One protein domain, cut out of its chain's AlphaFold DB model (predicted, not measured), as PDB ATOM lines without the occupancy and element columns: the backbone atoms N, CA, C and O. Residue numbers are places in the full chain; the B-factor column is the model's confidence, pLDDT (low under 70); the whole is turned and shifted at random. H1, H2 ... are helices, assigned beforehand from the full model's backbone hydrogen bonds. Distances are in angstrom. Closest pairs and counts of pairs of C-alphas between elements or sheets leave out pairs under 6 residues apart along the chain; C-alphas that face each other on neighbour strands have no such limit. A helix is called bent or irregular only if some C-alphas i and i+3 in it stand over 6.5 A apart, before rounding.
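AT A GLANCE: This is residues 158 to 343 of the 605 residues of an uncharacterized protein of Vibrio shilonii AK1 (UniProt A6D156). A helix, H5, runs through the middle of this model, with a V of two long helices, H1 and H2, on one side of it and a cluster of mostly short helices, H6 to H10, on the other. H3 sits in the opening of the V and packs on H5, H11 packs on the last residues of H5, and the first residues of H1, 158 to 167, stick out. The printed part has 186 residues, with eleven named helices, H1 to H11 in chain order, and no named strand: the class is all helix. It is compact, with a radius of gyration of the C-alphas of 17.4 A, and spans 49 by 42 by 28 A.

IN THESE COORDINATES: H1, residues 158 to 187, begins at C-alpha 158 (2.992, -8.968, -48.552) and is 41.2 A long from first to last C-alpha. H2, residues 192 to 213, is 30.9 A long. H3 is residues 217 to 226 and H4 residues 230 to 233. H5, residues 238 to 254, is 24.0 A long, begins at C-alpha 238 (-30.264, -17.635, -30.609) and is only just irregular: C-alphas 249 and 252 are 6.8 A apart. H6, residues 259 to 277, is 27.1 A long. Then come H7, residues 285 to 293; H8, 295 to 305; H9, 310 to 318; H10, 324 to 332; and H11, 336 to 343, ending at C-alpha 343 (-9.956, -7.487, -21.979).

HOW THE PARTS SIT: The hub is H5, touching H2, H3, H6, H10 and H11; the closest C-alphas are, for instance, Phe 224 of H3 and Thr 245, 5.4 A, and Ala 254 and Tyr 342 of H11, 4.4 A. H1 touches H2 with residues 177 to 185 alone, at a steep tilt of 46 degrees, opposite ways; the closest C-alphas, of Tyr 184 and Ala 195, are 5.2 A apart. H3 touches H1, closest at the C-alphas of Ala 173 and Ser 218, 4.3 A. H6 touches H5 with residues 259 to 262 alone, closest at the C-alphas of Pro 252 and Ala 262, 6.1 A. H6 and H7 form a helical hairpin, closest at the C-alphas of Asn 268 and Leu 287, 6.2 A. H7 and H8 touch only at the corner, and only just, with 3 pairs of C-alphas within 8 A, closest at Phe 291 and Ala 298, 4.7 A. H8 touches H10, closest at the C-alphas of Lys 304 and Ser 330, 5.7 A, and only just touches H9, with 3 pairs of C-alphas within 8 A, closest at Phe 302 and Phe 313, 6.9 A. H4 touches H10, closest at the C-alphas of Ser 233 and Thr 325, 7.6 A. Helix packing is mostly crossed: leaving out H4, too short for a tilt, and the pair H7 and H8, which touch only at the corner, 3 of the 11 pairs of helices that touch are at a shallow tilt. Every O i to N i+4 pair is within hydrogen-bond range in H1, H2, H7, H8, H9, H10 and H11, against 5 of 6 in H3, 11 of 13 in H5 and 14 of 15 in H6; H4 is too short for such a pair.

THE WHOLE: The two C-alphas farthest apart, of Ser 159 and Asp 319, are 56.5 A apart. The printed part has no cut and no long link; H6 to H7 is short, the others tight. Mean pLDDT of the printed part is 77.2; residues 158 to 174, 256 to 260 and 334 to 337 are under 70.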
ATOM      1  N   ALA A 158       3.822  -9.689 -49.514       33.56
ATOM      2  CA  ALA A 158       2.992  -8.968 -48.552       33.56
ATOM      3  C   ALA A 158       1.679  -8.437 -49.160       33.56
ATOM      4  O   ALA A 158       0.627  -8.665 -48.574       33.56
ATOM      5  N   SER A 159       1.687  -7.801 -50.340       33.44
ATOM      6  CA  SER A 159       0.444  -7.324 -50.984       33.44
ATOM      7  C   SER A 159      -0.419  -8.454 -51.523       33.44
ATOM      8  O   SER A 159      -1.610  -8.518 -51.220       33.44
ATOM      9  N   ALA A 160       0.175  -9.377 -52.284       29.50
ATOM     10  CA  ALA A 160      -0.534 -10.551 -52.788       29.50
ATOM     11  C   ALA A 160      -1.069 -11.418 -51.634       29.50
ATOM     12  O   ALA A 160      -2.181 -11.936 -51.716       29.50
ATOM     13  N   GLY A 161      -0.307 -11.530 -50.541       32.91
ATOM     14  CA  GLY A 161      -0.709 -12.189 -49.303       32.91
ATOM     15  C   GLY A 161      -1.845 -11.463 -48.588       32.91
ATOM     16  O   GLY A 161      -2.828 -12.107 -48.247       32.91
ATOM     17  N   ALA A 162      -1.767 -10.142 -48.416       40.19
ATOM     18  CA  ALA A 162      -2.805  -9.347 -47.759       40.19
ATOM     19  C   ALA A 162      -4.125  -9.347 -48.548       40.19
ATOM     20  O   ALA A 162      -5.176  -9.592 -47.964       40.19
ATOM     21  N   ALA A 163      -4.086  -9.166 -49.872       38.69
ATOM     22  CA  ALA A 163      -5.274  -9.254 -50.722       38.69
ATOM     23  C   ALA A 163      -5.871 -10.676 -50.753       38.69
ATOM     24  O   ALA A 163      -7.091 -10.833 -50.684       38.69
ATOM     25  N   ALA A 164      -5.035 -11.722 -50.796       39.03
ATOM     26  CA  ALA A 164      -5.505 -13.107 -50.705       39.03
ATOM     27  C   ALA A 164      -6.089 -13.439 -49.321       39.03
ATOM     28  O   ALA A 164      -7.112 -14.114 -49.247       39.03
ATOM     29  N   TYR A 165      -5.483 -12.939 -48.242       44.66
ATOM     30  CA  TYR A 165      -5.955 -13.086 -46.864       44.66
ATOM     31  C   TYR A 165      -7.302 -12.383 -46.665       44.66
ATOM     32  O   TYR A 165      -8.248 -13.009 -46.202       44.66
ATOM     33  N   VAL A 166      -7.435 -11.136 -47.124       47.84
ATOM     34  CA  VAL A 166      -8.700 -10.381 -47.169       47.84
ATOM     35  C   VAL A 166      -9.789 -11.157 -47.915       47.84
ATOM     36  O   VAL A 166     -10.869 -11.386 -47.368       47.84
ATOM     37  N   GLY A 167      -9.491 -11.648 -49.123       44.50
ATOM     38  CA  GLY A 167     -10.417 -12.491 -49.881       44.50
ATOM     39  C   GLY A 167     -10.774 -13.792 -49.152       44.50
ATOM     40  O   GLY A 167     -11.929 -14.211 -49.166       44.50
ATOM     41  N   GLN A 168      -9.815 -14.408 -48.457       53.84
ATOM     42  CA  GLN A 168     -10.018 -15.617 -47.658       53.84
ATOM     43  C   GLN A 168     -10.872 -15.366 -46.401       53.84
ATOM     44  O   GLN A 168     -11.615 -16.267 -46.002       53.84
ATOM     45  N   GLN A 169     -10.821 -14.174 -45.794       54.69
ATOM     46  CA  GLN A 169     -11.706 -13.809 -44.681       54.69
ATOM     47  C   GLN A 169     -13.138 -13.552 -45.153       54.69
ATOM     48  O   GLN A 169     -14.067 -14.080 -44.544       54.69
ATOM     49  N   TYR A 170     -13.321 -12.835 -46.268       56.69
ATOM     50  CA  TYR A 170     -14.639 -12.653 -46.885       56.69
ATOM     51  C   TYR A 170     -15.265 -14.000 -47.288       56.69
ATOM     52  O   TYR A 170     -16.385 -14.310 -46.883       56.69
ATOM     53  N   LEU A 171     -14.510 -14.860 -47.985       58.59
ATOM     54  CA  LEU A 171     -14.960 -16.213 -48.333       58.59
ATOM     55  C   LEU A 171     -15.271 -17.052 -47.085       58.59
ATOM     56  O   LEU A 171     -16.311 -17.698 -47.042       58.59
ATOM     57  N   SER A 172     -14.438 -16.986 -46.040       61.53
ATOM     58  CA  SER A 172     -14.705 -17.665 -44.761       61.53
ATOM     59  C   SER A 172     -15.999 -17.193 -44.086       61.53
ATOM     60  O   SER A 172     -16.664 -17.995 -43.434       61.53
ATOM     61  N   ALA A 173     -16.341 -15.907 -44.198       61.53
ATOM     62  CA  ALA A 173     -17.559 -15.347 -43.620       61.53
ATOM     63  C   ALA A 173     -18.813 -15.793 -44.394       61.53
ATOM     64  O   ALA A 173     -19.787 -16.210 -43.771       61.53
ATOM     65  N   GLU A 174     -18.779 -15.791 -45.730       66.50
ATOM     66  CA  GLU A 174     -19.915 -16.235 -46.555       66.50
ATOM     67  C   GLU A 174     -20.071 -17.774 -46.560       66.50
ATOM     68  O   GLU A 174     -21.193 -18.290 -46.577       66.50
ATOM     69  N   GLU A 175     -18.975 -18.535 -46.428       72.00
ATOM     70  CA  GLU A 175     -19.012 -19.976 -46.127       72.00
ATOM     71  C   GLU A 175     -19.692 -20.244 -44.777       72.00
ATOM     72  O   GLU A 175     -20.603 -21.073 -44.703       72.00
ATOM     73  N   ALA A 176     -19.317 -19.516 -43.719       71.31
ATOM     74  CA  ALA A 176     -19.940 -19.658 -42.404       71.31
ATOM     75  C   ALA A 176     -21.421 -19.224 -42.416       71.31
ATOM     76  O   ALA A 176     -22.270 -19.935 -41.885       71.31
ATOM     77  N   ARG A 177     -21.773 -18.133 -43.109       76.62
ATOM     78  CA  ARG A 177     -23.169 -17.713 -43.339       76.62
ATOM     79  C   ARG A 177     -23.982 -18.796 -44.053       76.62
ATOM     80  O   ARG A 177     -25.116 -19.078 -43.666       76.62
ATOM     81  N   THR A 178     -23.393 -19.442 -45.059       77.12
ATOM     82  CA  THR A 178     -24.003 -20.571 -45.778       77.12
ATOM     83  C   THR A 178     -24.213 -21.774 -44.852       77.12
ATOM     84  O   THR A 178     -25.270 -22.405 -44.891       77.12
ATOM     85  N   GLN A 179     -23.253 -22.072 -43.971       77.56
ATOM     86  CA  GLN A 179     -23.368 -23.133 -42.965       77.56
ATOM     87  C   GLN A 179     -24.442 -22.820 -41.907       77.56
ATOM     88  O   GLN A 179     -25.219 -23.705 -41.558       77.56
ATOM     89  N   ILE A 180     -24.560 -21.564 -41.463       79.62
ATOM     90  CA  ILE A 180     -25.618 -21.100 -40.548       79.62
ATOM     91  C   ILE A 180     -27.004 -21.266 -41.187       79.62
ATOM     92  O   ILE A 180     -27.900 -21.846 -40.574       79.62
ATOM     93  N   ARG A 181     -27.175 -20.842 -42.446       83.50
ATOM     94  CA  ARG A 181     -28.419 -21.050 -43.210       83.50
ATOM     95  C   ARG A 181     -28.760 -22.535 -43.350       83.50
ATOM     96  O   ARG A 181     -29.905 -22.921 -43.133       83.50
ATOM     97  N   SER A 182     -27.760 -23.364 -43.653       81.50
ATOM     98  CA  SER A 182     -27.901 -24.822 -43.742       81.50
ATOM     99  C   SER A 182     -28.348 -25.447 -42.412       81.50
ATOM    100  O   SER A 182     -29.241 -26.291 -42.400       81.50
ATOM    101  N   ASP A 183     -27.815 -24.985 -41.276       78.75
ATOM    102  CA  ASP A 183     -28.230 -25.428 -39.939       78.75
ATOM    103  C   ASP A 183     -29.701 -25.073 -39.639       78.75
ATOM    104  O   ASP A 183     -30.463 -25.918 -39.158       78.75
ATOM    105  N   TYR A 184     -30.151 -23.866 -40.004       81.31
ATOM    106  CA  TYR A 184     -31.562 -23.487 -39.867       81.31
ATOM    107  C   TYR A 184     -32.503 -24.335 -40.743       81.31
ATOM    108  O   TYR A 184     -33.558 -24.758 -40.264       81.31
ATOM    109  N   ILE A 185     -32.122 -24.627 -41.990       77.12
ATOM    110  CA  ILE A 185     -32.934 -25.434 -42.919       77.12
ATOM    111  C   ILE A 185     -32.951 -26.909 -42.496       77.12
ATOM    112  O   ILE A 185     -34.013 -27.470 -42.246       77.12
ATOM    113  N   ILE A 186     -31.782 -27.546 -42.395       77.94
ATOM    114  CA  ILE A 186     -31.665 -29.000 -42.210       77.94
ATOM    115  C   ILE A 186     -31.992 -29.397 -40.769       77.94
ATOM    116  O   ILE A 186     -32.785 -30.308 -40.531       77.94
ATOM    117  N   ASN A 187     -31.387 -28.718 -39.792       74.50
ATOM    118  CA  ASN A 187     -31.411 -29.164 -38.398       74.50
ATOM    119  C   ASN A 187     -32.562 -28.548 -37.598       74.50
ATOM    120  O   ASN A 187     -33.127 -29.221 -36.736       74.50
ATOM    121  N   ARG A 188     -32.932 -27.293 -37.889       76.19
ATOM    122  CA  ARG A 188     -34.090 -26.613 -37.273       76.19
ATOM    123  C   ARG A 188     -35.362 -26.660 -38.137       76.19
ATOM    124  O   ARG A 188     -36.383 -26.128 -37.712       76.19
ATOM    125  N   LYS A 189     -35.326 -27.340 -39.296       84.69
ATOM    126  CA  LYS A 189     -36.472 -27.593 -40.201       84.69
ATOM    127  C   LYS A 189     -37.230 -26.324 -40.619       84.69
ATOM    128  O   LYS A 189     -38.443 -26.360 -40.827       84.69
ATOM    129  N   MET A 190     -36.530 -25.194 -40.711       84.56
ATOM    130  CA  MET A 190     -37.134 -23.906 -41.051       84.56
ATOM    131  C   MET A 190     -37.373 -23.775 -42.558       84.56
ATOM    132  O   MET A 190     -36.684 -24.395 -43.367       84.56
ATOM    133  N   SER A 191     -38.334 -22.929 -42.939       87.94
ATOM    134  CA  SER A 191     -38.524 -22.552 -44.342       87.94
ATOM    135  C   SER A 191     -37.281 -21.823 -44.874       87.94
ATOM    136  O   SER A 191     -36.563 -21.172 -44.116       87.94
ATOM    137  N   GLU A 192     -37.045 -21.875 -46.186       77.19
ATOM    138  CA  GLU A 192     -35.929 -21.171 -46.835       77.19
ATOM    139  C   GLU A 192     -35.932 -19.660 -46.518       77.19
ATOM    140  O   GLU A 192     -34.892 -19.064 -46.238       77.19
ATOM    141  N   SER A 193     -37.116 -19.038 -46.498       78.31
ATOM    142  CA  SER A 193     -37.293 -17.614 -46.198       78.31
ATOM    143  C   SER A 193     -37.060 -17.279 -44.722       78.31
ATOM    144  O   SER A 193     -36.485 -16.232 -44.424       78.31
ATOM    145  N   ASP A 194     -37.455 -18.146 -43.791       79.06
ATOM    146  CA  ASP A 194     -37.246 -17.909 -42.357       79.06
ATOM    147  C   ASP A 194     -35.823 -18.268 -41.915       79.06
ATOM    148  O   ASP A 194     -35.253 -17.571 -41.075       79.06
ATOM    149  N   ALA A 195     -35.197 -19.262 -42.549       76.62
ATOM    150  CA  ALA A 195     -33.774 -19.543 -42.406       76.62
ATOM    151  C   ALA A 195     -32.914 -18.351 -42.853       76.62
ATOM    152  O   ALA A 195     -31.952 -18.014 -42.165       76.62
ATOM    153  N   VAL A 196     -33.272 -17.652 -43.940       74.19
ATOM    154  CA  VAL A 196     -32.597 -16.404 -44.348       74.19
ATOM    155  C   VAL A 196     -32.764 -15.299 -43.298       74.19
ATOM    156  O   VAL A 196     -31.767 -14.680 -42.921       74.19
ATOM    157  N   LYS A 197     -33.977 -15.079 -42.765       77.38
ATOM    158  CA  LYS A 197     -34.214 -14.090 -41.689       77.38
ATOM    159  C   LYS A 197     -33.371 -14.396 -40.447       77.38
ATOM    160  O   LYS A 197     -32.683 -13.513 -39.943       77.38
ATOM    161  N   GLN A 198     -33.393 -15.647 -39.979       84.12
ATOM    162  CA  GLN A 198     -32.637 -16.084 -38.803       84.12
ATOM    163  C   GLN A 198     -31.123 -16.048 -39.037       84.12
ATOM    164  O   GLN A 198     -30.385 -15.652 -38.142       84.12
ATOM    165  N   THR A 199     -30.654 -16.367 -40.247       80.69
ATOM    166  CA  THR A 199     -29.237 -16.232 -40.622       80.69
ATOM    167  C   THR A 199     -28.794 -14.776 -40.566       80.69
ATOM    168  O   THR A 199     -27.780 -14.483 -39.945       80.69
ATOM    169  N   ASN A 200     -29.554 -13.845 -41.150       76.50
ATOM    170  CA  ASN A 200     -29.204 -12.423 -41.107       76.50
ATOM    171  C   ASN A 200     -29.248 -11.868 -39.667       76.50
ATOM    172  O   ASN A 200     -28.350 -11.123 -39.281       76.50
ATOM    173  N   LEU A 201     -30.226 -12.281 -38.847       83.12
ATOM    174  CA  LEU A 201     -30.298 -11.915 -37.425       83.12
ATOM    175  C   LEU A 201     -29.115 -12.475 -36.616       83.12
ATOM    176  O   LEU A 201     -28.555 -11.768 -35.781       83.12
ATOM    177  N   ALA A 202     -28.709 -13.721 -36.876       83.00
ATOM    178  CA  ALA A 202     -27.525 -14.319 -36.267       83.00
ATOM    179  C   ALA A 202     -26.252 -13.573 -36.691       83.00
ATOM    180  O   ALA A 202     -25.492 -13.149 -35.826       83.00
ATOM    181  N   MET A 203     -26.048 -13.335 -37.992       80.69
ATOM    182  CA  MET A 203     -24.883 -12.602 -38.505       80.69
ATOM    183  C   MET A 203     -24.780 -11.184 -37.929       80.69
ATOM    184  O   MET A 203     -23.679 -10.763 -37.589       80.69
ATOM    185  N   ALA A 204     -25.900 -10.475 -37.740       75.69
ATOM    186  CA  ALA A 204     -25.902  -9.164 -37.088       75.69
ATOM    187  C   ALA A 204     -25.402  -9.238 -35.631       75.69
ATOM    188  O   ALA A 204     -24.511  -8.482 -35.250       75.69
ATOM    189  N   LYS A 205     -25.899 -10.196 -34.833       85.25
ATOM    190  CA  LYS A 205     -25.436 -10.403 -33.447       85.25
ATOM    191  C   LYS A 205     -23.974 -10.874 -33.382       85.25
ATOM    192  O   LYS A 205     -23.234 -10.472 -32.488       85.25
ATOM    193  N   LEU A 206     -23.534 -11.686 -34.345       84.62
ATOM    194  CA  LEU A 206     -22.143 -12.134 -34.469       84.62
ATOM    195  C   LEU A 206     -21.199 -10.995 -34.881       84.62
ATOM    196  O   LEU A 206     -20.059 -10.978 -34.426       84.62
ATOM    197  N   GLN A 207     -21.669 -10.020 -35.667       79.69
ATOM    198  CA  GLN A 207     -20.924  -8.795 -35.968       79.69
ATOM    199  C   GLN A 207     -20.733  -7.941 -34.711       79.69
ATOM    200  O   GLN A 207     -19.617  -7.489 -34.467       79.69
ATOM    201  N   THR A 208     -21.764  -7.793 -33.867       81.50
ATOM    202  CA  THR A 208     -21.628  -7.123 -32.561       81.50
ATOM    203  C   THR A 208     -20.554  -7.792 -31.702       81.50
ATOM    204  O   THR A 208     -19.667  -7.103 -31.209       81.50
ATOM    205  N   VAL A 209     -20.562  -9.127 -31.590       85.75
ATOM    206  CA  VAL A 209     -19.532  -9.881 -30.846       85.75
ATOM    207  C   VAL A 209     -18.139  -9.741 -31.481       85.75
ATOM    208  O   VAL A 209     -17.150  -9.615 -30.765       85.75
ATOM    209  N   ALA A 210     -18.027  -9.724 -32.812       79.75
ATOM    210  CA  ALA A 210     -16.753  -9.534 -33.511       79.75
ATOM    211  C   ALA A 210     -16.146  -8.137 -33.266       79.75
ATOM    212  O   ALA A 210     -14.942  -8.011 -33.029       79.75
ATOM    213  N   ASP A 211     -16.982  -7.096 -33.292       73.12
ATOM    214  CA  ASP A 211     -16.575  -5.705 -33.067       73.12
ATOM    215  C   ASP A 211     -16.377  -5.363 -31.584       73.12
ATOM    216  O   ASP A 211     -15.571  -4.489 -31.268       73.12
ATOM    217  N   GLU A 212     -17.063  -6.049 -30.670       81.69
ATOM    218  CA  GLU A 212     -16.827  -5.994 -29.224       81.69
ATOM    219  C   GLU A 212     -15.484  -6.645 -28.875       81.69
ATOM    220  O   GLU A 212     -14.576  -5.986 -28.368       81.69
ATOM    221  N   LEU A 213     -15.328  -7.931 -29.212       80.12
ATOM    222  CA  LEU A 213     -14.151  -8.718 -28.849       80.12
ATOM    223  C   LEU A 213     -12.904  -8.354 -29.666       80.12
ATOM    224  O   LEU A 213     -11.822  -8.845 -29.350       80.12
ATOM    225  N   LYS A 214     -13.020  -7.519 -30.707       72.56
ATOM    226  CA  LYS A 214     -11.933  -7.169 -31.638       72.56
ATOM    227  C   LYS A 214     -11.293  -8.430 -32.239       72.56
ATOM    228  O   LYS A 214     -10.095  -8.686 -32.084       72.56
ATOM    229  N   ILE A 215     -12.121  -9.222 -32.924       73.38
ATOM    230  CA  ILE A 215     -11.741 -10.424 -33.687       73.38
ATOM    231  C   ILE A 215     -12.490 -10.470 -35.034       73.38
ATOM    232  O   ILE A 215     -13.521  -9.811 -35.176       73.38
ATOM    233  N   PRO A 216     -12.005 -11.219 -36.044       70.62
ATOM    234  CA  PRO A 216     -12.659 -11.282 -37.350       70.62
ATOM    235  C   PRO A 216     -14.048 -11.934 -37.279       70.62
ATOM    236  O   PRO A 216     -14.188 -13.017 -36.708       70.62
ATOM    237  N   LEU A 217     -15.058 -11.354 -37.942       75.44
ATOM    238  CA  LEU A 217     -16.403 -11.956 -38.066       75.44
ATOM    239  C   LEU A 217     -16.353 -13.416 -38.555       75.44
ATOM    240  O   LEU A 217     -17.091 -14.268 -38.066       75.44
ATOM    241  N   SER A 218     -15.461 -13.708 -39.503       75.75
ATOM    242  CA  SER A 218     -15.218 -15.043 -40.061       75.75
ATOM    243  C   SER A 218     -14.800 -16.088 -39.019       75.75
ATOM    244  O   SER A 218     -14.968 -17.283 -39.256       75.75
ATOM    245  N   GLU A 219     -14.249 -15.661 -37.883       79.69
ATOM    246  CA  GLU A 219     -13.877 -16.516 -36.761       79.69
ATOM    247  C   GLU A 219     -15.076 -16.738 -35.830       79.69
ATOM    248  O   GLU A 219     -15.445 -17.881 -35.566       79.69
ATOM    249  N   VAL A 220     -15.763 -15.660 -35.432       85.00
ATOM    250  CA  VAL A 220     -16.976 -15.721 -34.590       85.00
ATOM    251  C   VAL A 220     -18.075 -16.555 -35.259       85.00
ATOM    252  O   VAL A 220     -18.759 -17.341 -34.608       85.00
ATOM    253  N   ALA A 221     -18.211 -16.454 -36.582       83.44
ATOM    254  CA  ALA A 221     -19.157 -17.254 -37.348       83.44
ATOM    255  C   ALA A 221     -18.769 -18.748 -37.404       83.44
ATOM    256  O   ALA A 221     -19.654 -19.600 -37.337       83.44
ATOM    257  N   LYS A 222     -17.471 -19.094 -37.449       82.62
ATOM    258  CA  LYS A 222     -17.005 -20.495 -37.343       82.62
ATOM    259  C   LYS A 222     -17.264 -21.068 -35.951       82.62
ATOM    260  O   LYS A 222     -17.754 -22.189 -35.840       82.62
ATOM    261  N   GLU A 223     -17.027 -20.279 -34.907       84.25
ATOM    262  CA  GLU A 223     -17.348 -20.632 -33.520       84.25
ATOM    263  C   GLU A 223     -18.860 -20.878 -33.322       84.25
ATOM    264  O   GLU A 223     -19.259 -21.876 -32.717       84.25
ATOM    265  N   PHE A 224     -19.714 -20.044 -33.927       86.94
ATOM    266  CA  PHE A 224     -21.171 -20.219 -33.908       86.94
ATOM    267  C   PHE A 224     -21.649 -21.431 -34.725       86.94
ATOM    268  O   PHE A 224     -22.636 -22.075 -34.357       86.94
ATOM    269  N   VAL A 225     -20.976 -21.787 -35.826       84.06
ATOM    270  CA  VAL A 225     -21.251 -23.048 -36.541       84.06
ATOM    271  C   VAL A 225     -20.841 -24.245 -35.680       84.06
ATOM    272  O   VAL A 225     -21.638 -25.169 -35.519       84.06
ATOM    273  N   ALA A 226     -19.661 -24.214 -35.054       81.19
ATOM    274  CA  ALA A 226     -19.190 -25.279 -34.167       81.19
ATOM    275  C   ALA A 226     -20.135 -25.519 -32.972       81.19
ATOM    276  O   ALA A 226     -20.297 -26.653 -32.521       81.19
ATOM    277  N   SER A 227     -20.838 -24.485 -32.495       81.00
ATOM    278  CA  SER A 227     -21.827 -24.627 -31.422       81.00
ATOM    279  C   SER A 227     -23.136 -25.332 -31.827       81.00
ATOM    280  O   SER A 227     -23.980 -25.553 -30.959       81.00
ATOM    281  N   ALA A 228     -23.355 -25.676 -33.105       81.00
ATOM    282  CA  ALA A 228     -24.623 -26.232 -33.608       81.00
ATOM    283  C   ALA A 228     -25.031 -27.588 -32.991       81.00
ATOM    284  O   ALA A 228     -26.211 -27.950 -33.022       81.00
ATOM    285  N   GLY A 229     -24.064 -28.345 -32.461       76.81
ATOM    286  CA  GLY A 229     -24.311 -29.577 -31.703       76.81
ATOM    287  C   GLY A 229     -24.908 -29.269 -30.331       76.81
ATOM    288  O   GLY A 229     -26.086 -29.535 -30.100       76.81
ATOM    289  N   VAL A 230     -24.121 -28.615 -29.470       77.62
ATOM    290  CA  VAL A 230     -24.514 -28.259 -28.092       77.62
ATOM    291  C   VAL A 230     -25.788 -27.406 -28.068       77.62
ATOM    292  O   VAL A 230     -26.693 -27.640 -27.271       77.62
ATOM    293  N   ALA A 231     -25.936 -26.463 -29.006       81.31
ATOM    294  CA  ALA A 231     -27.129 -25.618 -29.126       81.31
ATOM    295  C   ALA A 231     -28.402 -26.365 -29.583       81.31
ATOM    296  O   ALA A 231     -29.463 -25.747 -29.710       81.31
ATOM    297  N   ARG A 232     -28.310 -27.669 -29.872       79.44
ATOM    298  CA  ARG A 232     -29.425 -28.547 -30.251       79.44
ATOM    299  C   ARG A 232     -29.749 -29.548 -29.146       79.44
ATOM    300  O   ARG A 232     -30.917 -29.670 -28.801       79.44
ATOM    301  N   SER A 233     -28.740 -30.211 -28.582       75.81
ATOM    302  CA  SER A 233     -28.878 -31.124 -27.433       75.81
ATOM    303  C   SER A 233     -29.431 -30.409 -26.197       75.81
ATOM    304  O   SER A 233     -30.325 -30.925 -25.533       75.81
ATOM    305  N   THR A 234     -28.958 -29.188 -25.934       77.38
ATOM    306  CA  THR A 234     -29.367 -28.373 -24.773       77.38
ATOM    307  C   THR A 234     -30.514 -27.393 -25.066       77.38
ATOM    308  O   THR A 234     -30.958 -26.676 -24.174       77.38
ATOM    309  N   GLY A 235     -31.012 -27.347 -26.310       82.19
ATOM    310  CA  GLY A 235     -32.172 -26.531 -26.695       82.19
ATOM    311  C   GLY A 235     -31.943 -25.014 -26.798       82.19
ATOM    312  O   GLY A 235     -32.917 -24.263 -26.789       82.19
ATOM    313  N   MET A 236     -30.692 -24.542 -26.908       84.88
ATOM    314  CA  MET A 236     -30.372 -23.104 -26.898       84.88
ATOM    315  C   MET A 236     -31.146 -22.280 -27.943       84.88
ATOM    316  O   MET A 236     -31.159 -22.571 -29.153       84.88
ATOM    317  N   ASN A 237     -31.704 -21.162 -27.474       88.00
ATOM    318  CA  ASN A 237     -32.187 -20.079 -28.324       88.00
ATOM    319  C   ASN A 237     -31.009 -19.332 -28.998       88.00
ATOM    320  O   ASN A 237     -29.836 -19.651 -28.778       88.00
ATOM    321  N   LEU A 238     -31.306 -18.364 -29.873       85.75
ATOM    322  CA  LEU A 238     -30.264 -17.635 -30.609       85.75
ATOM    323  C   LEU A 238     -29.319 -16.874 -29.667       85.75
ATOM    324  O   LEU A 238     -28.107 -16.949 -29.836       85.75
ATOM    325  N   ASP A 239     -29.851 -16.180 -28.666       88.00
ATOM    326  CA  ASP A 239     -29.074 -15.350 -27.744       88.00
ATOM    327  C   ASP A 239     -28.166 -16.178 -26.829       88.00
ATOM    328  O   ASP A 239     -26.989 -15.859 -26.687       88.00
ATOM    329  N   GLN A 240     -28.650 -17.311 -26.319       86.69
ATOM    330  CA  GLN A 240     -27.831 -18.298 -25.607       86.69
ATOM    331  C   GLN A 240     -26.705 -18.840 -26.499       86.69
ATOM    332  O   GLN A 240     -25.567 -18.963 -26.055       86.69
ATOM    333  N   ARG A 241     -26.982 -19.110 -27.782       87.50
ATOM    334  CA  ARG A 241     -25.964 -19.567 -28.741       87.50
ATOM    335  C   ARG A 241     -24.935 -18.478 -29.076       87.50
ATOM    336  O   ARG A 241     -23.754 -18.788 -29.229       87.50
ATOM    337  N   VAL A 242     -25.346 -17.212 -29.161       88.56
ATOM    338  CA  VAL A 242     -24.434 -16.068 -29.336       88.56
ATOM    339  C   VAL A 242     -23.578 -15.863 -28.082       88.56
ATOM    340  O   VAL A 242     -22.366 -15.721 -28.210       88.56
ATOM    341  N   ALA A 243     -24.151 -15.948 -26.877       86.56
ATOM    342  CA  ALA A 243     -23.406 -15.871 -25.617       86.56
ATOM    343  C   ALA A 243     -22.385 -17.017 -25.468       86.56
ATOM    344  O   ALA A 243     -21.229 -16.776 -25.122       86.56
ATOM    345  N   TRP A 244     -22.772 -18.248 -25.825       85.44
ATOM    346  CA  TRP A 244     -21.869 -19.402 -25.914       85.44
ATOM    347  C   TRP A 244     -20.709 -19.136 -26.880       85.44
ATOM    348  O   TRP A 244     -19.556 -19.404 -26.556       85.44
ATOM    349  N   THR A 245     -21.005 -18.561 -28.048       87.00
ATOM    350  CA  THR A 245     -20.002 -18.200 -29.065       87.00
ATOM    351  C   THR A 245     -19.042 -17.118 -28.560       87.00
ATOM    352  O   THR A 245     -17.831 -17.277 -28.685       87.00
ATOM    353  N   ARG A 246     -19.561 -16.046 -27.944       87.56
ATOM    354  CA  ARG A 246     -18.775 -14.964 -27.324       87.56
ATOM    355  C   ARG A 246     -17.807 -15.527 -26.282       87.56
ATOM    356  O   ARG A 246     -16.616 -15.234 -26.329       87.56
ATOM    357  N   MET A 247     -18.300 -16.393 -25.397       85.31
ATOM    358  CA  MET A 247     -17.483 -17.065 -24.386       85.31
ATOM    359  C   MET A 247     -16.394 -17.946 -25.024       85.31
ATOM    360  O   MET A 247     -15.220 -17.743 -24.726       85.31
ATOM    361  N   TRP A 248     -16.723 -18.841 -25.963       83.88
ATOM    362  CA  TRP A 248     -15.717 -19.708 -26.603       83.88
ATOM    363  C   TRP A 248     -14.706 -18.972 -27.492       83.88
ATOM    364  O   TRP A 248     -13.587 -19.458 -27.649       83.88
ATOM    365  N   ALA A 249     -15.033 -17.781 -27.996       83.69
ATOM    366  CA  ALA A 249     -14.079 -16.918 -28.689       83.69
ATOM    367  C   ALA A 249     -13.094 -16.205 -27.732       83.69
ATOM    368  O   ALA A 249     -11.938 -15.967 -28.106       83.69
ATOM    369  N   MET A 250     -13.523 -15.895 -26.497       83.19
ATOM    370  CA  MET A 250     -12.687 -15.300 -25.441       83.19
ATOM    371  C   MET A 250     -11.822 -16.330 -24.708       83.19
ATOM    372  O   MET A 250     -10.622 -16.116 -24.558       83.19
ATOM    373  N   THR A 251     -12.405 -17.449 -24.266       79.12
ATOM    374  CA  THR A 251     -11.780 -18.467 -23.398       79.12
ATOM    375  C   THR A 251     -10.343 -18.863 -23.798       79.12
ATOM    376  O   THR A 251      -9.464 -18.841 -22.934       79.12
ATOM    377  N   PRO A 252     -10.012 -19.136 -25.078       75.31
ATOM    378  CA  PRO A 252      -8.651 -19.519 -25.469       75.31
ATOM    379  C   PRO A 252      -7.668 -18.351 -25.333       75.31
ATOM    380  O   PRO A 252      -6.503 -18.528 -24.984       75.31
ATOM    381  N   ARG A 253      -8.151 -17.129 -25.565       75.62
ATOM    382  CA  ARG A 253      -7.371 -15.894 -25.465       75.62
ATOM    383  C   ARG A 253      -7.169 -15.475 -24.010       75.62
ATOM    384  O   ARG A 253      -6.070 -15.037 -23.682       75.62
ATOM    385  N   ALA A 254      -8.161 -15.678 -23.144       75.75
ATOM    386  CA  ALA A 254      -8.042 -15.478 -21.701       75.75
ATOM    387  C   ALA A 254      -7.003 -16.429 -21.073       75.75
ATOM    388  O   ALA A 254      -6.085 -15.971 -20.399       75.75
ATOM    389  N   PHE A 255      -7.078 -17.735 -21.362       75.06
ATOM    390  CA  PHE A 255      -6.206 -18.760 -20.756       75.06
ATOM    391  C   PHE A 255      -4.938 -19.104 -21.559       75.06
ATOM    392  O   PHE A 255      -4.242 -20.071 -21.248       75.06
ATOM    393  N   GLY A 256      -4.638 -18.362 -22.629       67.69
ATOM    394  CA  GLY A 256      -3.465 -18.611 -23.477       67.69
ATOM    395  C   GLY A 256      -3.477 -19.942 -24.246       67.69
ATOM    396  O   GLY A 256      -2.449 -20.324 -24.797       67.69
ATOM    397  N   ALA A 257      -4.613 -20.642 -24.295       69.38
ATOM    398  CA  ALA A 257      -4.771 -21.890 -25.034       69.38
ATOM    399  C   ALA A 257      -4.749 -21.652 -26.552       69.38
ATOM    400  O   ALA A 257      -5.164 -20.596 -27.042       69.38
ATOM    401  N   SER A 258      -4.314 -22.648 -27.327       68.69
ATOM    402  CA  SER A 258      -4.442 -22.569 -28.781       68.69
ATOM    403  C   SER A 258      -5.901 -22.773 -29.209       68.69
ATOM    404  O   SER A 258      -6.706 -23.386 -28.501       68.69
ATOM    405  N   GLN A 259      -6.253 -22.327 -30.418       66.38
ATOM    406  CA  GLN A 259      -7.574 -22.637 -30.980       66.38
ATOM    407  C   GLN A 259      -7.776 -24.138 -31.234       66.38
ATOM    408  O   GLN A 259      -8.914 -24.604 -31.244       66.38
ATOM    409  N   GLN A 260      -6.693 -24.909 -31.383       68.94
ATOM    410  CA  GLN A 260      -6.768 -26.367 -31.486       68.94
ATOM    411  C   GLN A 260      -7.189 -26.992 -30.152       68.94
ATOM    412  O   GLN A 260      -8.061 -27.854 -30.152       68.94
ATOM    413  N   ASP A 261      -6.672 -26.501 -29.023       70.75
ATOM    414  CA  ASP A 261      -7.089 -26.948 -27.685       70.75
ATOM    415  C   ASP A 261      -8.557 -26.585 -27.421       70.75
ATOM    416  O   ASP A 261      -9.341 -27.402 -26.945       70.75
ATOM    417  N   ALA A 262      -8.968 -25.378 -27.818       70.12
ATOM    418  CA  ALA A 262     -10.355 -24.934 -27.716       70.12
ATOM    419  C   ALA A 262     -11.323 -25.782 -28.560       70.12
ATOM    420  O   ALA A 262     -12.452 -26.044 -28.145       70.12
ATOM    421  N   ALA A 263     -10.913 -26.191 -29.764       70.88
ATOM    422  CA  ALA A 263     -11.700 -27.063 -30.634       70.88
ATOM    423  C   ALA A 263     -11.738 -28.512 -30.116       70.88
ATOM    424  O   ALA A 263     -12.810 -29.121 -30.074       70.88
ATOM    425  N   ALA A 264     -10.594 -29.046 -29.682       73.19
ATOM    426  CA  ALA A 264     -10.478 -30.389 -29.124       73.19
ATOM    427  C   ALA A 264     -11.317 -30.538 -27.848       73.19
ATOM    428  O   ALA A 264     -12.149 -31.431 -27.782       73.19
ATOM    429  N   LEU A 265     -11.231 -29.613 -26.887       76.56
ATOM    430  CA  LEU A 265     -12.008 -29.686 -25.643       76.56
ATOM    431  C   LEU A 265     -13.531 -29.690 -25.894       76.56
ATOM    432  O   LEU A 265     -14.258 -30.458 -25.265       76.56
ATOM    433  N   ARG A 266     -14.017 -28.911 -26.870       72.94
ATOM    434  CA  ARG A 266     -15.428 -28.950 -27.304       72.94
ATOM    435  C   ARG A 266     -15.804 -30.265 -27.992       72.94
ATOM    436  O   ARG A 266     -16.901 -30.772 -27.768       72.94
ATOM    437  N   THR A 267     -14.902 -30.819 -28.801       73.44
ATOM    438  CA  THR A 267     -15.086 -32.120 -29.466       73.44
ATOM    439  C   THR A 267     -15.160 -33.245 -28.434       73.44
ATOM    440  O   THR A 267     -16.091 -34.047 -28.480       73.44
ATOM    441  N   ASN A 268     -14.259 -33.241 -27.451       81.06
ATOM    442  CA  ASN A 268     -14.181 -34.231 -26.382       81.06
ATOM    443  C   ASN A 268     -15.446 -34.194 -25.509       81.06
ATOM    444  O   ASN A 268     -16.056 -35.234 -25.288       81.06
ATOM    445  N   PHE A 269     -15.923 -33.010 -25.091       80.19
ATOM    446  CA  PHE A 269     -17.216 -32.897 -24.397       80.19
ATOM    447  C   PHE A 269     -18.380 -33.461 -25.225       80.19
ATOM    448  O   PHE A 269     -19.168 -34.256 -24.709       80.19
ATOM    449  N   ALA A 270     -18.482 -33.099 -26.508       74.38
ATOM    450  CA  ALA A 270     -19.544 -33.602 -27.378       74.38
ATOM    451  C   ALA A 270     -19.480 -35.131 -27.549       74.38
ATOM    452  O   ALA A 270     -20.517 -35.793 -27.559       74.38
ATOM    453  N   GLN A 271     -18.279 -35.711 -27.634       80.56
ATOM    454  CA  GLN A 271     -18.074 -37.160 -27.689       80.56
ATOM    455  C   GLN A 271     -18.451 -37.846 -26.369       80.56
ATOM    456  O   GLN A 271     -19.154 -38.857 -26.405       80.56
ATOM    457  N   ILE A 272     -18.055 -37.295 -25.218       81.75
ATOM    458  CA  ILE A 272     -18.368 -37.829 -23.882       81.75
ATOM    459  C   ILE A 272     -19.885 -37.899 -23.677       81.75
ATOM    460  O   ILE A 272     -20.428 -38.983 -23.452       81.75
ATOM    461  N   PHE A 273     -20.597 -36.778 -23.832       78.56
ATOM    462  CA  PHE A 273     -22.049 -36.745 -23.626       78.56
ATOM    463  C   PHE A 273     -22.810 -37.571 -24.674       78.56
ATOM    464  O   PHE A 273     -23.740 -38.301 -24.319       78.56
ATOM    465  N   SER A 274     -22.369 -37.560 -25.938       79.44
ATOM    466  CA  SER A 274     -22.926 -38.430 -26.982       79.44
ATOM    467  C   SER A 274     -22.756 -39.916 -26.640       79.44
ATOM    468  O   SER A 274     -23.714 -40.681 -26.754       79.44
ATOM    469  N   SER A 275     -21.593 -40.330 -26.129       78.56
ATOM    470  CA  SER A 275     -21.324 -41.726 -25.748       78.56
ATOM    471  C   SER A 275     -22.217 -42.175 -24.591       78.56
ATOM    472  O   SER A 275     -22.861 -43.220 -24.685       78.56
ATOM    473  N   ILE A 276     -22.353 -41.337 -23.559       76.94
ATOM    474  CA  ILE A 276     -23.223 -41.594 -22.402       76.94
ATOM    475  C   ILE A 276     -24.696 -41.681 -22.826       76.94
ATOM    476  O   ILE A 276     -25.395 -42.604 -22.412       76.94
ATOM    477  N   SER A 277     -25.166 -40.784 -23.704       73.94
ATOM    478  CA  SER A 277     -26.540 -40.845 -24.238       73.94
ATOM    479  C   SER A 277     -26.820 -42.109 -25.066       73.94
ATOM    480  O   SER A 277     -27.962 -42.554 -25.143       73.94
ATOM    481  N   GLN A 278     -25.777 -42.721 -25.638       79.31
ATOM    482  CA  GLN A 278     -25.837 -43.984 -26.380       79.31
ATOM    483  C   GLN A 278     -25.584 -45.223 -25.499       79.31
ATOM    484  O   GLN A 278     -25.490 -46.328 -26.031       79.31
ATOM    485  N   GLY A 279     -25.435 -45.064 -24.177       74.62
ATOM    486  CA  GLY A 279     -25.132 -46.164 -23.252       74.62
ATOM    487  C   GLY A 279     -23.734 -46.774 -23.429       74.62
ATOM    488  O   GLY A 279     -23.498 -47.899 -22.998       74.62
ATOM    489  N   LYS A 280     -22.813 -46.058 -24.083       79.31
ATOM    490  CA  LYS A 280     -21.422 -46.476 -24.306       79.31
ATOM    491  C   LYS A 280     -20.521 -45.936 -23.200       79.31
ATOM    492  O   LYS A 280     -20.786 -44.868 -22.651       79.31
ATOM    493  N   ALA A 281     -19.418 -46.633 -22.935       74.50
ATOM    494  CA  ALA A 281     -18.339 -46.087 -22.122       74.50
ATOM    495  C   ALA A 281     -17.756 -44.834 -22.819       74.50
ATOM    496  O   ALA A 281     -17.315 -44.949 -23.965       74.50
ATOM    497  N   PRO A 282     -17.788 -43.645 -22.189       80.56
ATOM    498  CA  PRO A 282     -17.110 -42.460 -22.704       80.56
ATOM    499  C   PRO A 282     -15.593 -42.572 -22.510       80.56
ATOM    500  O   PRO A 282     -15.131 -43.085 -21.489       80.56
ATOM    501  N   ASP A 283     -14.827 -42.035 -23.456       83.69
ATOM    502  CA  ASP A 283     -13.391 -41.825 -23.283       83.69
ATOM    503  C   ASP A 283     -13.128 -40.442 -22.660       83.69
ATOM    504  O   ASP A 283     -13.741 -39.444 -23.042       83.69
ATOM    505  N   PHE A 284     -12.213 -40.392 -21.694       84.06
ATOM    506  CA  PHE A 284     -11.755 -39.179 -21.017       84.06
ATOM    507  C   PHE A 284     -10.245 -38.933 -21.198       84.06
ATOM    508  O   PHE A 284      -9.743 -37.915 -20.720       84.06
ATOM    509  N   GLN A 285      -9.500 -39.820 -21.868       82.75
ATOM    510  CA  GLN A 285      -8.039 -39.749 -21.968       82.75
ATOM    511  C   GLN A 285      -7.564 -38.481 -22.697       82.75
ATOM    512  O   GLN A 285      -6.689 -37.775 -22.192       82.75
ATOM    513  N   ASP A 286      -8.187 -38.134 -23.825       75.44
ATOM    514  CA  ASP A 286      -7.886 -36.892 -24.553       75.44
ATOM    515  C   ASP A 286      -8.310 -35.639 -23.771       75.44
ATOM    516  O   ASP A 286      -7.715 -34.572 -23.923       75.44
ATOM    517  N   LEU A 287      -9.324 -35.744 -22.902       79.00
ATOM    518  CA  LEU A 287      -9.742 -34.646 -22.030       79.00
ATOM    519  C   LEU A 287      -8.720 -34.414 -20.898       79.00
ATOM    520  O   LEU A 287      -8.348 -33.268 -20.652       79.00
ATOM    521  N   ARG A 288      -8.212 -35.488 -20.271       81.75
ATOM    522  CA  ARG A 288      -7.138 -35.433 -19.257       81.75
ATOM    523  C   ARG A 288      -5.873 -34.779 -19.815       81.75
ATOM    524  O   ARG A 288      -5.428 -33.776 -19.266       81.75
ATOM    525  N   GLN A 289      -5.364 -35.264 -20.951       81.50
ATOM    526  CA  GLN A 289      -4.158 -34.710 -21.589       81.50
ATOM    527  C   GLN A 289      -4.303 -33.224 -21.949       81.50
ATOM    528  O   GLN A 289      -3.341 -32.458 -21.889       81.50
ATOM    529  N   LEU A 290      -5.504 -32.788 -22.335       76.12
ATOM    530  CA  LEU A 290      -5.771 -31.389 -22.658       76.12
ATOM    531  C   LEU A 290      -5.798 -30.517 -21.394       76.12
ATOM    532  O   LEU A 290      -5.203 -29.438 -21.388       76.12
ATOM    533  N   PHE A 291      -6.404 -31.006 -20.309       79.38
ATOM    534  CA  PHE A 291      -6.369 -30.345 -19.003       79.38
ATOM    535  C   PHE A 291      -4.952 -30.259 -18.414       79.38
ATOM    536  O   PHE A 291      -4.576 -29.217 -17.882       79.38
ATOM    537  N   GLU A 292      -4.134 -31.300 -18.573       78.62
ATOM    538  CA  GLU A 292      -2.710 -31.291 -18.208       78.62
ATOM    539  C   GLU A 292      -1.921 -30.253 -19.025       78.62
ATOM    540  O   GLU A 292      -1.090 -29.525 -18.479       78.62
ATOM    541  N   ARG A 293      -2.212 -30.129 -20.330       80.25
ATOM    542  CA  ARG A 293      -1.561 -29.160 -21.231       80.25
ATOM    543  C   ARG A 293      -1.984 -27.705 -21.016       80.25
ATOM    544  O   ARG A 293      -1.190 -26.814 -21.313       80.25
ATOM    545  N   ASN A 294      -3.195 -27.431 -20.526       79.00
ATOM    546  CA  ASN A 294      -3.600 -26.085 -20.110       79.00
ATOM    547  C   ASN A 294      -4.364 -26.115 -18.780       79.00
ATOM    548  O   ASN A 294      -5.596 -26.112 -18.730       79.00
ATOM    549  N   ARG A 295      -3.590 -26.078 -17.694       81.69
ATOM    550  CA  ARG A 295      -4.100 -26.090 -16.323       81.69
ATOM    551  C   ARG A 295      -5.057 -24.935 -16.009       81.69
ATOM    552  O   ARG A 295      -6.045 -25.158 -15.327       81.69
ATOM    553  N   ALA A 296      -4.819 -23.723 -16.514       80.25
ATOM    554  CA  ALA A 296      -5.694 -22.581 -16.225       80.25
ATOM    555  C   ALA A 296      -7.103 -22.762 -16.826       80.25
ATOM    556  O   ALA A 296      -8.104 -22.460 -16.177       80.25
ATOM    557  N   LEU A 297      -7.180 -23.324 -18.038       80.25
ATOM    558  CA  LEU A 297      -8.432 -23.731 -18.676       80.25
ATOM    559  C   LEU A 297      -9.091 -24.915 -17.942       80.25
ATOM    560  O   LEU A 297     -10.315 -24.951 -17.824       80.25
ATOM    561  N   ALA A 298      -8.297 -25.861 -17.431       81.62
ATOM    562  CA  ALA A 298      -8.779 -26.999 -16.648       81.62
ATOM    563  C   ALA A 298      -9.394 -26.574 -15.308       81.62
ATOM    564  O   ALA A 298     -10.552 -26.882 -15.043       81.62
ATOM    565  N   ASP A 299      -8.652 -25.808 -14.504       83.50
ATOM    566  CA  ASP A 299      -9.076 -25.297 -13.198       83.50
ATOM    567  C   ASP A 299     -10.360 -24.449 -13.339       83.50
ATOM    568  O   ASP A 299     -11.268 -24.535 -12.508       83.50
ATOM    569  N   TRP A 300     -10.498 -23.697 -14.441       84.62
ATOM    570  CA  TRP A 300     -11.737 -22.998 -14.801       84.62
ATOM    571  C   TRP A 300     -12.904 -23.951 -15.105       84.62
ATOM    572  O   TRP A 300     -13.989 -23.785 -14.538       84.62
ATOM    573  N   VAL A 301     -12.699 -24.967 -15.953       83.88
ATOM    574  CA  VAL A 301     -13.730 -25.975 -16.258       83.88
ATOM    575  C   VAL A 301     -14.160 -26.727 -15.001       83.88
ATOM    576  O   VAL A 301     -15.360 -26.860 -14.776       83.88
ATOM    577  N   PHE A 302     -13.225 -27.192 -14.170       87.38
ATOM    578  CA  PHE A 302     -13.532 -27.926 -12.940       87.38
ATOM    579  C   PHE A 302     -14.350 -27.063 -11.972       87.38
ATOM    580  O   PHE A 302     -15.426 -27.480 -11.536       87.38
ATOM    581  N   LYS A 303     -13.940 -25.805 -11.757       87.75
ATOM    582  CA  LYS A 303     -14.697 -24.825 -10.963       87.75
ATOM    583  C   LYS A 303     -16.114 -24.597 -11.504       87.75
ATOM    584  O   LYS A 303     -17.059 -24.530 -10.722       87.75
ATOM    585  N   LYS A 304     -16.288 -24.503 -12.828       86.69
ATOM    586  CA  LYS A 304     -17.605 -24.367 -13.482       86.69
ATOM    587  C   LYS A 304     -18.442 -25.651 -13.445       86.69
ATOM    588  O   LYS A 304     -19.668 -25.579 -13.453       86.69
ATOM    589  N   ALA A 305     -17.798 -26.809 -13.382       85.94
ATOM    590  CA  ALA A 305     -18.427 -28.117 -13.241       85.94
ATOM    591  C   ALA A 305     -18.757 -28.490 -11.779       85.94
ATOM    592  O   ALA A 305     -19.472 -29.465 -11.559       85.94
ATOM    593  N   GLY A 306     -18.274 -27.721 -10.795       88.56
ATOM    594  CA  GLY A 306     -18.483 -27.986  -9.368       88.56
ATOM    595  C   GLY A 306     -17.625 -29.128  -8.816       88.56
ATOM    596  O   GLY A 306     -18.067 -29.829  -7.912       88.56
ATOM    597  N   VAL A 307     -16.431 -29.335  -9.383       89.81
ATOM    598  CA  VAL A 307     -15.493 -30.419  -9.041       89.81
ATOM    599  C   VAL A 307     -14.059 -29.893  -8.924       89.81
ATOM    600  O   VAL A 307     -13.769 -28.756  -9.297       89.81
ATOM    601  N   SER A 308     -13.153 -30.726  -8.419       87.81
ATOM    602  CA  SER A 308     -11.785 -30.349  -8.041       87.81
ATOM    603  C   SER A 308     -10.711 -30.805  -9.035       87.81
ATOM    604  O   SER A 308      -9.605 -30.272  -9.025       87.81
ATOM    605  N   ASN A 309     -10.987 -31.839  -9.840       86.81
ATOM    606  CA  ASN A 309     -10.019 -32.478 -10.740       86.81
ATOM    607  C   ASN A 309     -10.709 -33.339 -11.824       86.81
ATOM    608  O   ASN A 309     -11.933 -33.479 -11.845       86.81
ATOM    609  N   ALA A 310      -9.910 -33.939 -12.716       84.50
ATOM    610  CA  ALA A 310     -10.390 -34.739 -13.845       84.50
ATOM    611  C   ALA A 310     -11.070 -36.063 -13.446       84.50
ATOM    612  O   ALA A 310     -12.030 -36.462 -14.104       84.50
ATOM    613  N   ASP A 311     -10.609 -36.732 -12.387       87.50
ATOM    614  CA  ASP A 311     -11.214 -37.973 -11.887       87.50
ATOM    615  C   ASP A 311     -12.584 -37.704 -11.251       87.50
ATOM    616  O   ASP A 311     -13.550 -38.414 -11.525       87.50
ATOM    617  N   GLU A 312     -12.702 -36.622 -10.476       89.81
ATOM    618  CA  GLU A 312     -13.976 -36.175  -9.913       89.81
ATOM    619  C   GLU A 312     -14.945 -35.700 -11.008       89.81
ATOM    620  O   GLU A 312     -16.129 -36.030 -10.951       89.81
ATOM    621  N   PHE A 313     -14.455 -35.000 -12.042       88.12
ATOM    622  CA  PHE A 313     -15.253 -34.653 -13.225       88.12
ATOM    623  C   PHE A 313     -15.788 -35.906 -13.929       88.12
ATOM    624  O   PHE A 313     -16.989 -36.007 -14.182       88.12
ATOM    625  N   GLN A 314     -14.915 -36.882 -14.204       88.62
ATOM    626  CA  GLN A 314     -15.289 -38.159 -14.810       88.62
ATOM    627  C   GLN A 314     -16.336 -38.890 -13.962       88.62
ATOM    628  O   GLN A 314     -17.361 -39.312 -14.499       88.62
ATOM    629  N   GLN A 315     -16.127 -39.000 -12.647       89.00
ATOM    630  CA  GLN A 315     -17.076 -39.670 -11.764       89.00
ATOM    631  C   GLN A 315     -18.416 -38.925 -11.709       89.00
ATOM    632  O   GLN A 315     -19.454 -39.542 -11.901       89.00
ATOM    633  N   ALA A 316     -18.422 -37.600 -11.548       89.25
ATOM    634  CA  ALA A 316     -19.650 -36.805 -11.510       89.25
ATOM    635  C   ALA A 316     -20.439 -36.845 -12.838       89.25
ATOM    636  O   ALA A 316     -21.671 -36.789 -12.823       89.25
ATOM    637  N   VAL A 317     -19.760 -36.991 -13.978       87.69
ATOM    638  CA  VAL A 317     -20.392 -37.235 -15.286       87.69
ATOM    639  C   VAL A 317     -20.981 -38.654 -15.373       87.69
ATOM    640  O   VAL A 317     -22.111 -38.813 -15.835       87.69
ATOM    641  N   LEU A 318     -20.276 -39.685 -14.891       87.06
ATOM    642  CA  LEU A 318     -20.769 -41.074 -14.859       87.06
ATOM    643  C   LEU A 318     -21.948 -41.260 -13.881       87.06
ATOM    644  O   LEU A 318     -22.928 -41.924 -14.219       87.06
ATOM    645  N   ASP A 319     -21.901 -40.597 -12.723       89.19
ATOM    646  CA  ASP A 319     -22.983 -40.508 -11.728       89.19
ATOM    647  C   ASP A 319     -24.220 -39.753 -12.253       89.19
ATOM    648  O   ASP A 319     -25.257 -39.723 -11.590       89.19
ATOM    649  N   LYS A 320     -24.107 -39.079 -13.410       86.75
ATOM    650  CA  LYS A 320     -25.087 -38.128 -13.965       86.75
ATOM    651  C   LYS A 320     -25.343 -36.893 -13.083       86.75
ATOM    652  O   LYS A 320     -26.307 -36.167 -13.320       86.75
ATOM    653  N   ARG A 321     -24.459 -36.609 -12.113       89.19
ATOM    654  CA  ARG A 321     -24.423 -35.332 -11.368       89.19
ATOM    655  C   ARG A 321     -24.103 -34.159 -12.302       89.19
ATOM    656  O   ARG A 321     -24.625 -33.064 -12.116       89.19
ATOM    657  N   ILE A 322     -23.296 -34.404 -13.335       87.38
ATOM    658  CA  ILE A 322     -23.049 -33.482 -14.448       87.38
ATOM    659  C   ILE A 322     -23.723 -34.027 -15.712       87.38
ATOM    660  O   ILE A 322     -23.512 -35.171 -16.109       87.38
ATOM    661  N   THR A 323     -24.502 -33.176 -16.376       85.31
ATOM    662  CA  THR A 323     -25.133 -33.429 -17.680       85.31
ATOM    663  C   THR A 323     -24.621 -32.421 -18.708       85.31
ATOM    664  O   THR A 323     -24.092 -31.374 -18.335       85.31
ATOM    665  N   GLU A 324     -24.821 -32.687 -20.003       82.75
ATOM    666  CA  GLU A 324     -24.464 -31.732 -21.065       82.75
ATOM    667  C   GLU A 324     -25.146 -30.372 -20.843       82.75
ATOM    668  O   GLU A 324     -24.495 -29.331 -20.888       82.75
ATOM    669  N   THR A 325     -26.442 -30.385 -20.517       83.06
ATOM    670  CA  THR A 325     -27.241 -29.181 -20.259       83.06
ATOM    671  C   THR A 325     -26.781 -28.426 -19.014       83.06
ATOM    672  O   THR A 325     -26.699 -27.200 -19.056       83.06
ATOM    673  N   SER A 326     -26.447 -29.120 -17.918       86.69
ATOM    674  CA  SER A 326     -25.978 -28.448 -16.699       86.69
ATOM    675  C   SER A 326     -24.571 -27.875 -16.867       86.69
ATOM    676  O   SER A 326     -24.350 -26.726 -16.494       86.69
ATOM    677  N   LEU A 327     -23.645 -28.600 -17.508       84.75
ATOM    678  CA  LEU A 327     -22.308 -28.078 -17.798       84.75
ATOM    679  C   LEU A 327     -22.367 -26.902 -18.782       84.75
ATOM    680  O   LEU A 327     -21.754 -25.865 -18.535       84.75
ATOM    681  N   ALA A 328     -23.144 -27.019 -19.864       80.75
ATOM    682  CA  ALA A 328     -23.324 -25.929 -20.816       80.75
ATOM    683  C   ALA A 328     -23.958 -24.692 -20.158       80.75
ATOM    684  O   ALA A 328     -23.536 -23.572 -20.439       80.75
ATOM    685  N   GLY A 329     -24.912 -24.889 -19.240       82.25
ATOM    686  CA  GLY A 329     -25.505 -23.834 -18.419       82.25
ATOM    687  C   GLY A 329     -24.493 -23.135 -17.505       82.25
ATOM    688  O   GLY A 329     -24.417 -21.908 -17.514       82.25
ATOM    689  N   SER A 330     -23.667 -23.882 -16.768       83.62
ATOM    690  CA  SER A 330     -22.637 -23.303 -15.889       83.62
ATOM    691  C   SER A 330     -21.558 -22.534 -16.658       83.62
ATOM    692  O   SER A 330     -21.129 -21.461 -16.224       83.62
ATOM    693  N   LEU A 331     -21.137 -23.051 -17.817       80.25
ATOM    694  CA  LEU A 331     -20.197 -22.375 -18.718       80.25
ATOM    695  C   LEU A 331     -20.829 -21.130 -19.380       80.25
ATOM    696  O   LEU A 331     -20.115 -20.172 -19.663       80.25
ATOM    697  N   LEU A 332     -22.155 -21.114 -19.586       75.81
ATOM    698  CA  LEU A 332     -22.914 -19.956 -20.087       75.81
ATOM    699  C   LEU A 332     -23.096 -18.831 -19.067       75.81
ATOM    700  O   LEU A 332     -23.238 -17.679 -19.474       75.81
ATOM    701  N   GLN A 333     -23.149 -19.138 -17.767       73.81
ATOM    702  CA  GLN A 333     -23.277 -18.113 -16.729       73.81
ATOM    703  C   GLN A 333     -22.043 -17.207 -16.773       73.81
ATOM    704  O   GLN A 333     -20.945 -17.645 -16.423       73.81
ATOM    705  N   GLY A 334     -22.247 -15.978 -17.265       57.78
ATOM    706  CA  GLY A 334     -21.197 -15.079 -17.743       57.78
ATOM    707  C   GLY A 334     -20.030 -14.976 -16.774       57.78
ATOM    708  O   GLY A 334     -20.183 -14.495 -15.654       57.78
ATOM    709  N   ASP A 335     -18.868 -15.475 -17.195       65.06
ATOM    710  CA  ASP A 335     -17.691 -15.483 -16.344       65.06
ATOM    711  C   ASP A 335     -16.914 -14.176 -16.507       65.06
ATOM    712  O   ASP A 335     -16.063 -14.030 -17.389       65.06
ATOM    713  N   THR A 336     -17.207 -13.229 -15.620       68.88
ATOM    714  CA  THR A 336     -16.493 -11.956 -15.514       68.88
ATOM    715  C   THR A 336     -14.993 -12.136 -15.296       68.88
ATOM    716  O   THR A 336     -14.245 -11.232 -15.646       68.88
ATOM    717  N   ALA A 337     -14.498 -13.273 -14.788       68.06
ATOM    718  CA  ALA A 337     -13.057 -13.515 -14.708       68.06
ATOM    719  C   ALA A 337     -12.452 -13.864 -16.079       68.06
ATOM    720  O   ALA A 337     -11.371 -13.373 -16.395       68.06
ATOM    721  N   VAL A 338     -13.153 -14.639 -16.921       76.75
ATOM    722  CA  VAL A 338     -12.741 -14.886 -18.322       76.75
ATOM    723  C   VAL A 338     -12.766 -13.586 -19.117       76.75
ATOM    724  O   VAL A 338     -11.828 -13.293 -19.853       76.75
ATOM    725  N   GLU A 339     -13.816 -12.786 -18.940       81.19
ATOM    726  CA  GLU A 339     -14.002 -11.514 -19.636       81.19
ATOM    727  C   GLU A 339     -12.981 -10.451 -19.198       81.19
ATOM    728  O   GLU A 339     -12.330  -9.834 -20.044       81.19
ATOM    729  N   ASN A 340     -12.738 -10.304 -17.892       78.62
ATOM    730  CA  ASN A 340     -11.717  -9.396 -17.367       78.62
ATOM    731  C   ASN A 340     -10.303  -9.835 -17.773       78.62
ATOM    732  O   ASN A 340      -9.516  -8.997 -18.209       78.62
ATOM    733  N   ALA A 341      -9.972 -11.131 -17.690       74.81
ATOM    734  CA  ALA A 341      -8.683 -11.645 -18.161       74.81
ATOM    735  C   ALA A 341      -8.508 -11.431 -19.674       74.81
ATOM    736  O   ALA A 341      -7.414 -11.094 -20.135       74.81
ATOM    737  N   TYR A 342      -9.593 -11.573 -20.442       82.31
ATOM    738  CA  TYR A 342      -9.597 -11.315 -21.873       82.31
ATOM    739  C   TYR A 342      -9.318  -9.845 -22.203       82.31
ATOM    740  O   TYR A 342      -8.339  -9.555 -22.894       82.31
ATOM    741  N   PHE A 343     -10.126  -8.913 -21.690       78.06
ATOM    742  CA  PHE A 343      -9.956  -7.487 -21.979       78.06
ATOM    743  C   PHE A 343      -8.673  -6.910 -21.369       78.06
ATOM    744  O   PHE A 343      -8.027  -6.073 -22.002       78.06
TER     745      PHE A 343